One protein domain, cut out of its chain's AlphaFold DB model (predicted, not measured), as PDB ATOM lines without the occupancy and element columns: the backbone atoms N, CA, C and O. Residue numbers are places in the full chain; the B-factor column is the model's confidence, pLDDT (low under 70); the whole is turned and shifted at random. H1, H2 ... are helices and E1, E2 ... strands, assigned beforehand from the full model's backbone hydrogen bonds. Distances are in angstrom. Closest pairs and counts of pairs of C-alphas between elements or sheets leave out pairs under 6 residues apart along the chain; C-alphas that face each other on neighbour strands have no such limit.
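What this domain is: This is residues 19 to 77 of the 192 residues of an uncharacterized protein of Dissostichus mawsoni (UniProt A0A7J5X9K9). A small parallel sheet of two strands, E1 and E2, has the helix H4 packed on it with residues 61 to 66, and the four-residue H3 sits by the last residues of both strands, Ser 48 and His 76. The longest helix, H1, runs along the side of the domain away from the sheet, with its residues 19 to 22 packed on H4, and H2 lies at the other end of the domain from H3. The printed part has 59 residues with four named helices and two named strands, in the order H1, H2, E1, H3, H4, E2, and the class is mostly helix. It is compact, with a radius of gyration of the C-alphas of 10.9 A, and the C-alphas span 29 by 21 by 19 A along their three main axes.

Where its parts are: Strand E1 is residues 45 to 48, 10.3 A from first to last C-alpha, and begins at C-alpha 45 at (175.189, 201.990, 193.761). Strand E2 is residues 73 to 76, 9.8 A long between the same atoms, and ends at C-alpha 76 at (174.295, 209.044, 201.555). Helix H4 is residues 61 to 68, 10.9 A from first to last C-alpha, and its centre is the nearest of the element centres to the mean of the C-alphas, at 5.3 A. Helix H3 is residues 52 to 55, 5.5 A long. Helix H1 is residues 19 to 31, 18.1 A from first to last C-alpha, and begins at C-alpha 19 at (157.917, 200.591, 198.316). Helix H2 is residues 36 to 42, 10.0 A long, and its centre is the farthest from the mean of the C-alphas, at 11.9 A.

How they stand to each other: E1 and E2 are parallel neighbours, with 17 degrees between their N-to-C directions. C-alphas 45 and 73 face each other at 4.3 A. N 46 and O 73 are within hydrogen-bond range at 2.9 A, and so are N 75 and O 46 at 2.8 A. E1, H3, H4 and E2 form a strand-helix-strand unit, two parallel neighbour strands with helices between them along the chain, and its crossover is right-handed. The closest C-alphas of H4 and E2 are those of Gly 62 and Leu 74, 6.2 A apart. The closest of H4 and E1 are those of Gly 62 and Phe 46, 6.5 A apart. The closest C-alphas of H3 and E1 are those of Met 54 and Ser 48, 6.5 A apart. H3 and H4 touch only at the corner by their link, with the C-alphas of Met 54 and Val 61 closest at 4.7 A. H1 touches H4 with residues 19 to 22 alone, and the closest C-alphas are those of Lys 22 and Val 61, 5.4 A apart. H1 and H4 run the same way at a steep tilt of 64 degrees. H1 and H3 are near each other, with 5 pairs of C-alphas within 10 A. H1 and H2 are close but not clearly touching, with the C-alphas of Leu 30 and Val 36 closest at 7.6 A, and their lines are about perpendicular at 86 degrees. H2 is apart from H3, H4 and E2, and H1 is apart from both strands. In H1, H2 and H4 every O i to N i+4 pair is within hydrogen-bond range, while H3 is too short for such a pair.

The domain as a whole: The two C-alphas farthest apart in the domain are those of Gly 33 and Lys 58, at 29.2 A. The first and last printed C-alphas, of Ala 19 and Cys 77, are 20.4 A apart. The printed part has no cut, and the five links between its named elements are tight. The mean pLDDT of the printed part is 94.5, and no printed residue is under 70.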
ATOM      1  N   ALA A  19     158.314 201.619 199.274       96.88
ATOM      2  CA  ALA A  19     157.917 200.591 198.316       96.88
ATOM      3  C   ALA A  19     157.459 201.203 196.985       96.88
ATOM      4  O   ALA A  19     157.935 200.787 195.932       96.88
ATOM      5  N   HIS A  20     156.607 202.230 197.042       97.50
ATOM      6  CA  HIS A  20     156.122 202.907 195.842       97.50
ATOM      7  C   HIS A  20     157.239 203.668 195.121       97.50
ATOM      8  O   HIS A  20     157.370 203.565 193.908       97.50
ATOM      9  N   ILE A  21     158.112 204.368 195.852       97.81
ATOM     10  CA  ILE A  21     159.258 205.058 195.239       97.81
ATOM     11  C   ILE A  21     160.178 204.050 194.532       97.81
ATOM     12  O   ILE A  21     160.598 204.285 193.402       97.81
ATOM     13  N   LYS A  22     160.469 202.905 195.167       97.25
ATOM     14  CA  LYS A  22     161.271 201.830 194.562       97.25
ATOM     15  C   LYS A  22     160.609 201.275 193.299       97.25
ATOM     16  O   LYS A  22     161.288 201.092 192.294       97.25
ATOM     17  N   GLU A  23     159.300 201.037 193.335       97.38
ATOM     18  CA  GLU A  23     158.520 200.609 192.170       97.38
ATOM     19  C   GLU A  23     158.633 201.612 191.014       97.38
ATOM     20  O   GLU A  23     158.956 201.214 189.898       97.38
ATOM     21  N   GLN A  24     158.460 202.909 191.283       97.69
ATOM     22  CA  GLN A  24     158.556 203.957 190.264       97.69
ATOM     23  C   GLN A  24     159.975 204.098 189.693       97.69
ATOM     24  O   GLN A  24     160.134 204.246 188.481       97.69
ATOM     25  N   ILE A  25     161.020 203.968 190.521       96.75
ATOM     26  CA  ILE A  25     162.418 203.931 190.054       96.75
ATOM     27  C   ILE A  25     162.635 202.750 189.101       96.75
ATOM     28  O   ILE A  25     163.170 202.928 188.007       96.75
ATOM     29  N   MET A  26     162.200 201.550 189.492       97.19
ATOM     30  CA  MET A  26     162.348 200.355 188.660       97.19
ATOM     31  C   MET A  26     161.541 200.465 187.366       97.19
ATOM     32  O   MET A  26     162.063 200.154 186.297       97.19
ATOM     33  N   GLY A  27     160.307 200.967 187.432       97.19
ATOM     34  CA  GLY A  27     159.474 201.227 186.259       97.19
ATOM     35  C   GLY A  27     160.126 202.218 185.292       97.19
ATOM     36  O   GLY A  27     160.165 201.963 184.090       97.19
ATOM     37  N   CYS A  28     160.713 203.301 185.811       97.25
ATOM     38  CA  CYS A  28     161.460 204.279 185.024       97.25
ATOM     39  C   CYS A  28     162.669 203.649 184.317       97.25
ATOM     40  O   CYS A  28     162.866 203.864 183.121       97.25
ATOM     41  N   LEU A  29     163.467 202.852 185.029       96.50
ATOM     42  CA  LEU A  29     164.630 202.165 184.457       96.50
ATOM     43  C   LEU A  29     164.209 201.190 183.348       96.50
ATOM     44  O   LEU A  29     164.730 201.257 182.234       96.50
ATOM     45  N   LEU A  30     163.208 200.349 183.610       96.94
ATOM     46  CA  LEU A  30     162.710 199.366 182.645       96.94
ATOM     47  C   LEU A  30     162.135 200.033 181.390       96.94
ATOM     48  O   LEU A  30     162.446 199.618 180.274       96.94
ATOM     49  N   LYS A  31     161.351 201.106 181.556       96.75
ATOM     50  CA  LYS A  31     160.790 201.895 180.447       96.75
ATOM     51  C   LYS A  31     161.878 202.497 179.552       96.75
ATOM     52  O   LYS A  31     161.666 202.640 178.352       96.75
ATOM     53  N   ASN A  32     163.039 202.816 180.123       95.25
ATOM     54  CA  ASN A  32     164.195 203.354 179.407       95.25
ATOM     55  C   ASN A  32     165.184 202.268 178.935       95.25
ATOM     56  O   ASN A  32     166.306 202.582 178.546       95.25
ATOM     57  N   GLY A  33     164.780 200.991 178.944       95.12
ATOM     58  CA  GLY A  33     165.551 199.884 178.370       95.12
ATOM     59  C   GLY A  33     166.564 199.231 179.313       95.12
ATOM     60  O   GLY A  33     167.292 198.336 178.887       95.12
ATOM     61  N   PHE A  34     166.608 199.620 180.591       95.88
ATOM     62  CA  PHE A  34     167.456 198.968 181.588       95.88
ATOM     63  C   PHE A  34     166.756 197.723 182.137       95.88
ATOM     64  O   PHE A  34     165.966 197.812 183.077       95.88
ATOM     65  N   THR A  35     167.023 196.559 181.542       96.88
ATOM     66  CA  THR A  35     166.447 195.288 182.004       96.88
ATOM     67  C   THR A  35     166.975 194.895 183.384       96.88
ATOM     68  O   THR A  35     168.040 195.341 183.816       96.88
ATOM     69  N   VAL A  36     166.245 194.029 184.089       95.38
ATOM     70  CA  VAL A  36     166.666 193.543 185.414       95.38
ATOM     71  C   VAL A  36     167.989 192.780 185.322       95.38
ATOM     72  O   VAL A  36     168.840 192.922 186.197       95.38
ATOM     73  N   GLU A  37     168.189 192.008 184.253       95.81
ATOM     74  CA  GLU A  37     169.423 191.265 183.988       95.81
ATOM     75  C   GLU A  37     170.606 192.219 183.825       95.81
ATOM     76  O   GLU A  37     171.629 192.032 184.477       95.81
ATOM     77  N   LEU A  38     170.433 193.289 183.040       95.56
ATOM     78  CA  LEU A  38     171.462 194.307 182.861       95.56
ATOM     79  C   LEU A  38     171.793 194.988 184.192       95.56
ATOM     80  O   LEU A  38     172.960 195.107 184.555       95.56
ATOM     81  N   LEU A  39     170.773 195.403 184.947       95.75
ATOM     82  CA  LEU A  39     170.959 196.061 186.241       95.75
ATOM     83  C   LEU A  39     171.710 195.173 187.239       95.75
ATOM     84  O   LEU A  39     172.541 195.686 187.980       95.75
ATOM     85  N   ARG A  40     171.499 193.852 187.235       94.75
ATOM     86  CA  ARG A  40     172.275 192.928 188.084       94.75
ATOM     87  C   ARG A  40     173.772 192.941 187.781       94.75
ATOM     88  O   ARG A  40     174.557 192.673 188.685       94.75
ATOM     89  N   GLU A  41     174.158 193.239 186.545       94.00
ATOM     90  CA  GLU A  41     175.558 193.274 186.120       94.00
ATOM     91  C   GLU A  41     176.193 194.659 186.296       94.00
ATOM     92  O   GLU A  41     177.364 194.752 186.663       94.00
ATOM     93  N   ILE A  42     175.435 195.736 186.039       93.94
ATOM     94  CA  ILE A  42     175.998 197.094 185.923       93.94
ATOM     95  C   ILE A  42     175.612 198.049 187.055       93.94
ATOM     96  O   ILE A  42     176.197 199.129 187.152       93.94
ATOM     97  N   LEU A  43     174.613 197.727 187.881       95.19
ATOM     98  CA  LEU A  43     174.188 198.620 188.956       95.19
ATOM     99  C   LEU A  43     175.186 198.538 190.115       95.19
ATOM    100  O   LEU A  43     175.262 197.542 190.825       95.19
ATOM    101  N   ILE A  44     175.941 199.617 190.315       95.62
ATOM    102  CA  ILE A  44     177.008 199.668 191.325       95.62
ATOM    103  C   ILE A  44     176.519 200.306 192.629       95.62
ATOM    104  O   ILE A  44     176.974 199.944 193.713       95.62
ATOM    105  N   GLY A  45     175.596 201.266 192.564       95.00
ATOM    106  CA  GLY A  45     175.189 201.990 193.761       95.00
ATOM    107  C   GLY A  45     173.972 202.880 193.593       95.00
ATOM    108  O   GLY A  45     173.535 203.187 192.487       95.00
ATOM    109  N   PHE A  46     173.448 203.304 194.738       95.25
ATOM    110  CA  PHE A  46     172.305 204.196 194.861       95.25
ATOM    111  C   PHE A  46     172.650 205.334 195.821       95.25
ATOM    112  O   PHE A  46     173.065 205.080 196.952       95.25
ATOM    113  N   CYS A  47     172.478 206.584 195.382       93.69
ATOM    114  CA  CYS A  47     172.794 207.772 196.173       93.69
ATOM    115  C   CYS A  47     171.547 208.623 196.438       93.69
ATOM    116  O   CYS A  47     170.849 208.994 195.499       93.69
ATOM    117  N   SER A  48     171.284 208.973 197.702       92.50
ATOM    118  CA  SER A  48     170.130 209.807 198.087       92.50
ATOM    119  C   SER A  48     170.393 210.646 199.349       92.50
ATOM    120  O   SER A  48     171.435 210.500 199.986       92.50
ATOM    121  N   ASP A  49     169.475 211.546 199.706       83.81
ATOM    122  CA  ASP A  49     169.589 212.583 200.749       83.81
ATOM    123  C   ASP A  49     169.569 212.072 202.201       83.81
ATOM    124  O   ASP A  49     169.576 212.866 203.130       83.81
ATOM    125  N   GLY A  50     169.555 210.757 202.425       83.75
ATOM    126  CA  GLY A  50     169.594 210.190 203.775       83.75
ATOM    127  C   GLY A  50     168.274 210.200 204.529       83.75
ATOM    128  O   GLY A  50     168.248 209.706 205.658       83.75
ATOM    129  N   ALA A  51     167.180 210.677 203.928       90.06
ATOM    130  CA  ALA A  51     165.860 210.558 204.528       90.06
ATOM    131  C   ALA A  51     165.546 209.089 204.861       90.06
ATOM    132  O   ALA A  51     165.930 208.168 204.132       90.06
ATOM    133  N   SER A  52     164.812 208.849 205.953       92.94
ATOM    134  CA  SER A  52     164.489 207.491 206.417       92.94
ATOM    135  C   SER A  52     163.749 206.666 205.361       92.94
ATOM    136  O   SER A  52     163.985 205.466 205.237       92.94
ATOM    137  N   VAL A  53     162.906 207.312 204.553       95.81
ATOM    138  CA  VAL A  53     162.224 206.680 203.421       95.81
ATOM    139  C   VAL A  53     163.198 206.247 202.321       95.81
ATOM    140  O   VAL A  53     162.980 205.216 201.698       95.81
ATOM    141  N   MET A  54     164.302 206.968 202.111       96.12
ATOM    142  CA  MET A  54     165.260 206.694 201.040       96.12
ATOM    143  C   MET A  54     166.361 205.727 201.473       96.12
ATOM    144  O   MET A  54     166.628 204.759 200.770       96.12
ATOM    145  N   LEU A  55     166.990 205.953 202.630       94.31
ATOM    146  CA  LEU A  55     168.157 205.189 203.103       94.31
ATOM    147  C   LEU A  55     167.946 204.525 204.474       94.31
ATOM    148  O   LEU A  55     168.905 204.120 205.130       94.31
ATOM    149  N   GLY A  56     166.697 204.387 204.925       92.56
ATOM    150  CA  GLY A  56     166.376 203.657 206.149       92.56
ATOM    151  C   GLY A  56     166.821 202.194 206.092       92.56
ATOM    152  O   GLY A  56     166.523 201.473 205.143       92.56
ATOM    153  N   VAL A  57     167.478 201.734 207.159       91.12
ATOM    154  CA  VAL A  57     168.140 200.414 207.232       91.12
ATOM    155  C   VAL A  57     167.173 199.232 207.084       91.12
ATOM    156  O   VAL A  57     167.574 198.167 206.625       91.12
ATOM    157  N   LYS A  58     165.909 199.396 207.496       91.12
ATOM    158  CA  LYS A  58     164.917 198.306 207.526       91.12
ATOM    159  C   LYS A  58     164.005 198.268 206.305       91.12
ATOM    160  O   LYS A  58     163.604 197.193 205.889       91.12
ATOM    161  N   SER A  59     163.628 199.434 205.790       94.06
ATOM    162  CA  SER A  59     162.554 199.552 204.798       94.06
ATOM    163  C   SER A  59     162.693 200.787 203.909       94.06
ATOM    164  O   SER A  59     161.704 201.222 203.330       94.06
ATOM    165  N   GLY A  60     163.878 201.402 203.846       96.75
ATOM    166  CA  GLY A  60     164.129 202.506 202.923       96.75
ATOM    167  C   GLY A  60     164.284 202.013 201.484       96.75
ATOM    168  O   GLY A  60     164.618 200.852 201.262       96.75
ATOM    169  N   VAL A  61     164.097 202.896 200.503       97.75
ATOM    170  CA  VAL A  61     164.235 202.593 199.064       97.75
ATOM    171  C   VAL A  61     165.555 201.890 198.759       97.75
ATOM    172  O   VAL A  61     165.560 200.845 198.121       97.75
ATOM    173  N   GLY A  62     166.671 202.417 199.265       96.81
ATOM    174  CA  GLY A  62     167.991 201.824 199.092       96.81
ATOM    175  C   GLY A  62     168.072 200.410 199.664       96.81
ATOM    176  O   GLY A  62     168.641 199.534 199.025       96.81
ATOM    177  N   LYS A  63     167.443 200.152 200.819       96.81
ATOM    178  CA  LYS A  63     167.382 198.800 201.389       96.81
ATOM    179  C   LYS A  63     166.578 197.855 200.491       96.81
ATOM    180  O   LYS A  63     167.054 196.768 200.196       96.81
ATOM    181  N   LEU A  64     165.419 198.298 200.004       97.81
ATOM    182  CA  LEU A  64     164.579 197.517 199.091       97.81
ATOM    183  C   LEU A  64     165.270 197.244 197.745       97.81
ATOM    184  O   LEU A  64     165.089 196.177 197.172       97.81
ATOM    185  N   LEU A  65     166.063 198.191 197.236       97.50
ATOM    186  CA  LEU A  65     166.898 197.985 196.050       97.50
ATOM    187  C   LEU A  65     168.049 197.018 196.340       97.50
ATOM    188  O   LEU A  65     168.372 196.196 195.496       97.50
ATOM    189  N   GLN A  66     168.652 197.083 197.525       96.69
ATOM    190  CA  GLN A  66     169.727 196.175 197.915       96.69
ATOM    191  C   GLN A  66     169.230 194.736 198.109       96.69
ATOM    192  O   GLN A  66     169.980 193.798 197.856       96.69
ATOM    193  N   ASP A  67     167.975 194.543 198.516       96.12
ATOM    194  CA  ASP A  67     167.368 193.209 198.592       96.12
ATOM    195  C   ASP A  67     167.203 192.574 197.194       96.12
ATOM    196  O   ASP A  67     167.414 191.371 197.041       96.12
ATOM    197  N   ASP A  68     166.911 193.380 196.165       95.25
ATOM    198  CA  ASP A  68     166.853 192.933 194.763       95.25
ATOM    199  C   ASP A  68     168.248 192.802 194.118       95.25
ATOM    200  O   ASP A  68     168.482 191.920 193.284       95.25
ATOM    201  N   PHE A  69     169.172 193.693 194.493       96.25
ATOM    202  CA  PHE A  69     170.522 193.825 193.944       96.25
ATOM    203  C   PHE A  69     171.565 193.864 195.084       96.25
ATOM    204  O   PHE A  69     172.054 194.936 195.447       96.25
ATOM    205  N   PRO A  70     171.963 192.706 195.650       93.31
ATOM    206  CA  PRO A  70     172.797 192.651 196.861       93.31
ATOM    207  C   PRO A  70     174.176 193.319 196.757       93.31
ATOM    208  O   PRO A  70     174.767 193.659 197.780       93.31
ATOM    209  N   GLY A  71     174.696 193.506 195.539       90.06
ATOM    210  CA  GLY A  71     176.009 194.107 195.287       90.06
ATOM    211  C   GLY A  71     176.047 195.637 195.331       90.06
ATOM    212  O   GLY A  71     177.138 196.204 195.276       90.06
ATOM    213  N   ILE A  72     174.898 196.316 195.423       95.75
ATOM    214  CA  ILE A  72     174.868 197.779 195.335       95.75
ATOM    215  C   ILE A  72     175.373 198.444 196.616       95.75
ATOM    216  O   ILE A  72     175.046 198.049 197.741       95.75
ATOM    217  N   ILE A  73     176.114 199.533 196.434       94.69
ATOM    218  CA  ILE A  73     176.556 200.410 197.514       94.69
ATOM    219  C   ILE A  73     175.506 201.499 197.734       94.69
ATOM    220  O   ILE A  73     175.181 202.270 196.828       94.69
ATOM    221  N   LEU A  74     174.997 201.594 198.960       93.81
ATOM    222  CA  LEU A  74     174.106 202.676 199.366       93.81
ATOM    223  C   LEU A  74     174.940 203.862 199.846       93.81
ATOM    224  O   LEU A  74     175.644 203.775 200.852       93.81
ATOM    225  N   TRP A  75     174.855 204.975 199.126       89.38
ATOM    226  CA  TRP A  75     175.596 206.188 199.430       89.38
ATOM    227  C   TRP A  75     174.662 207.288 199.923       89.38
ATOM    228  O   TRP A  75     173.683 207.660 199.281       89.38
ATOM    229  N   HIS A  76     174.978 207.851 201.081       83.81
ATOM    230  CA  HIS A  76     174.295 209.044 201.555       83.81
ATOM    231  C   HIS A  76     174.953 210.267 200.901       83.81
ATOM    232  O   HIS A  76     176.163 210.456 201.019       83.81
ATOM    233  N   CYS A  77     174.155 211.075 200.203       84.94
ATOM    234  CA  CYS A  77     174.557 212.288 199.507       84.94
ATOM    235  C   CYS A  77     175.529 213.132 200.342       84.94
ATOM    236  O   CYS A  77     175.200 213.609 201.431       84.94
TER     237      CYS A  77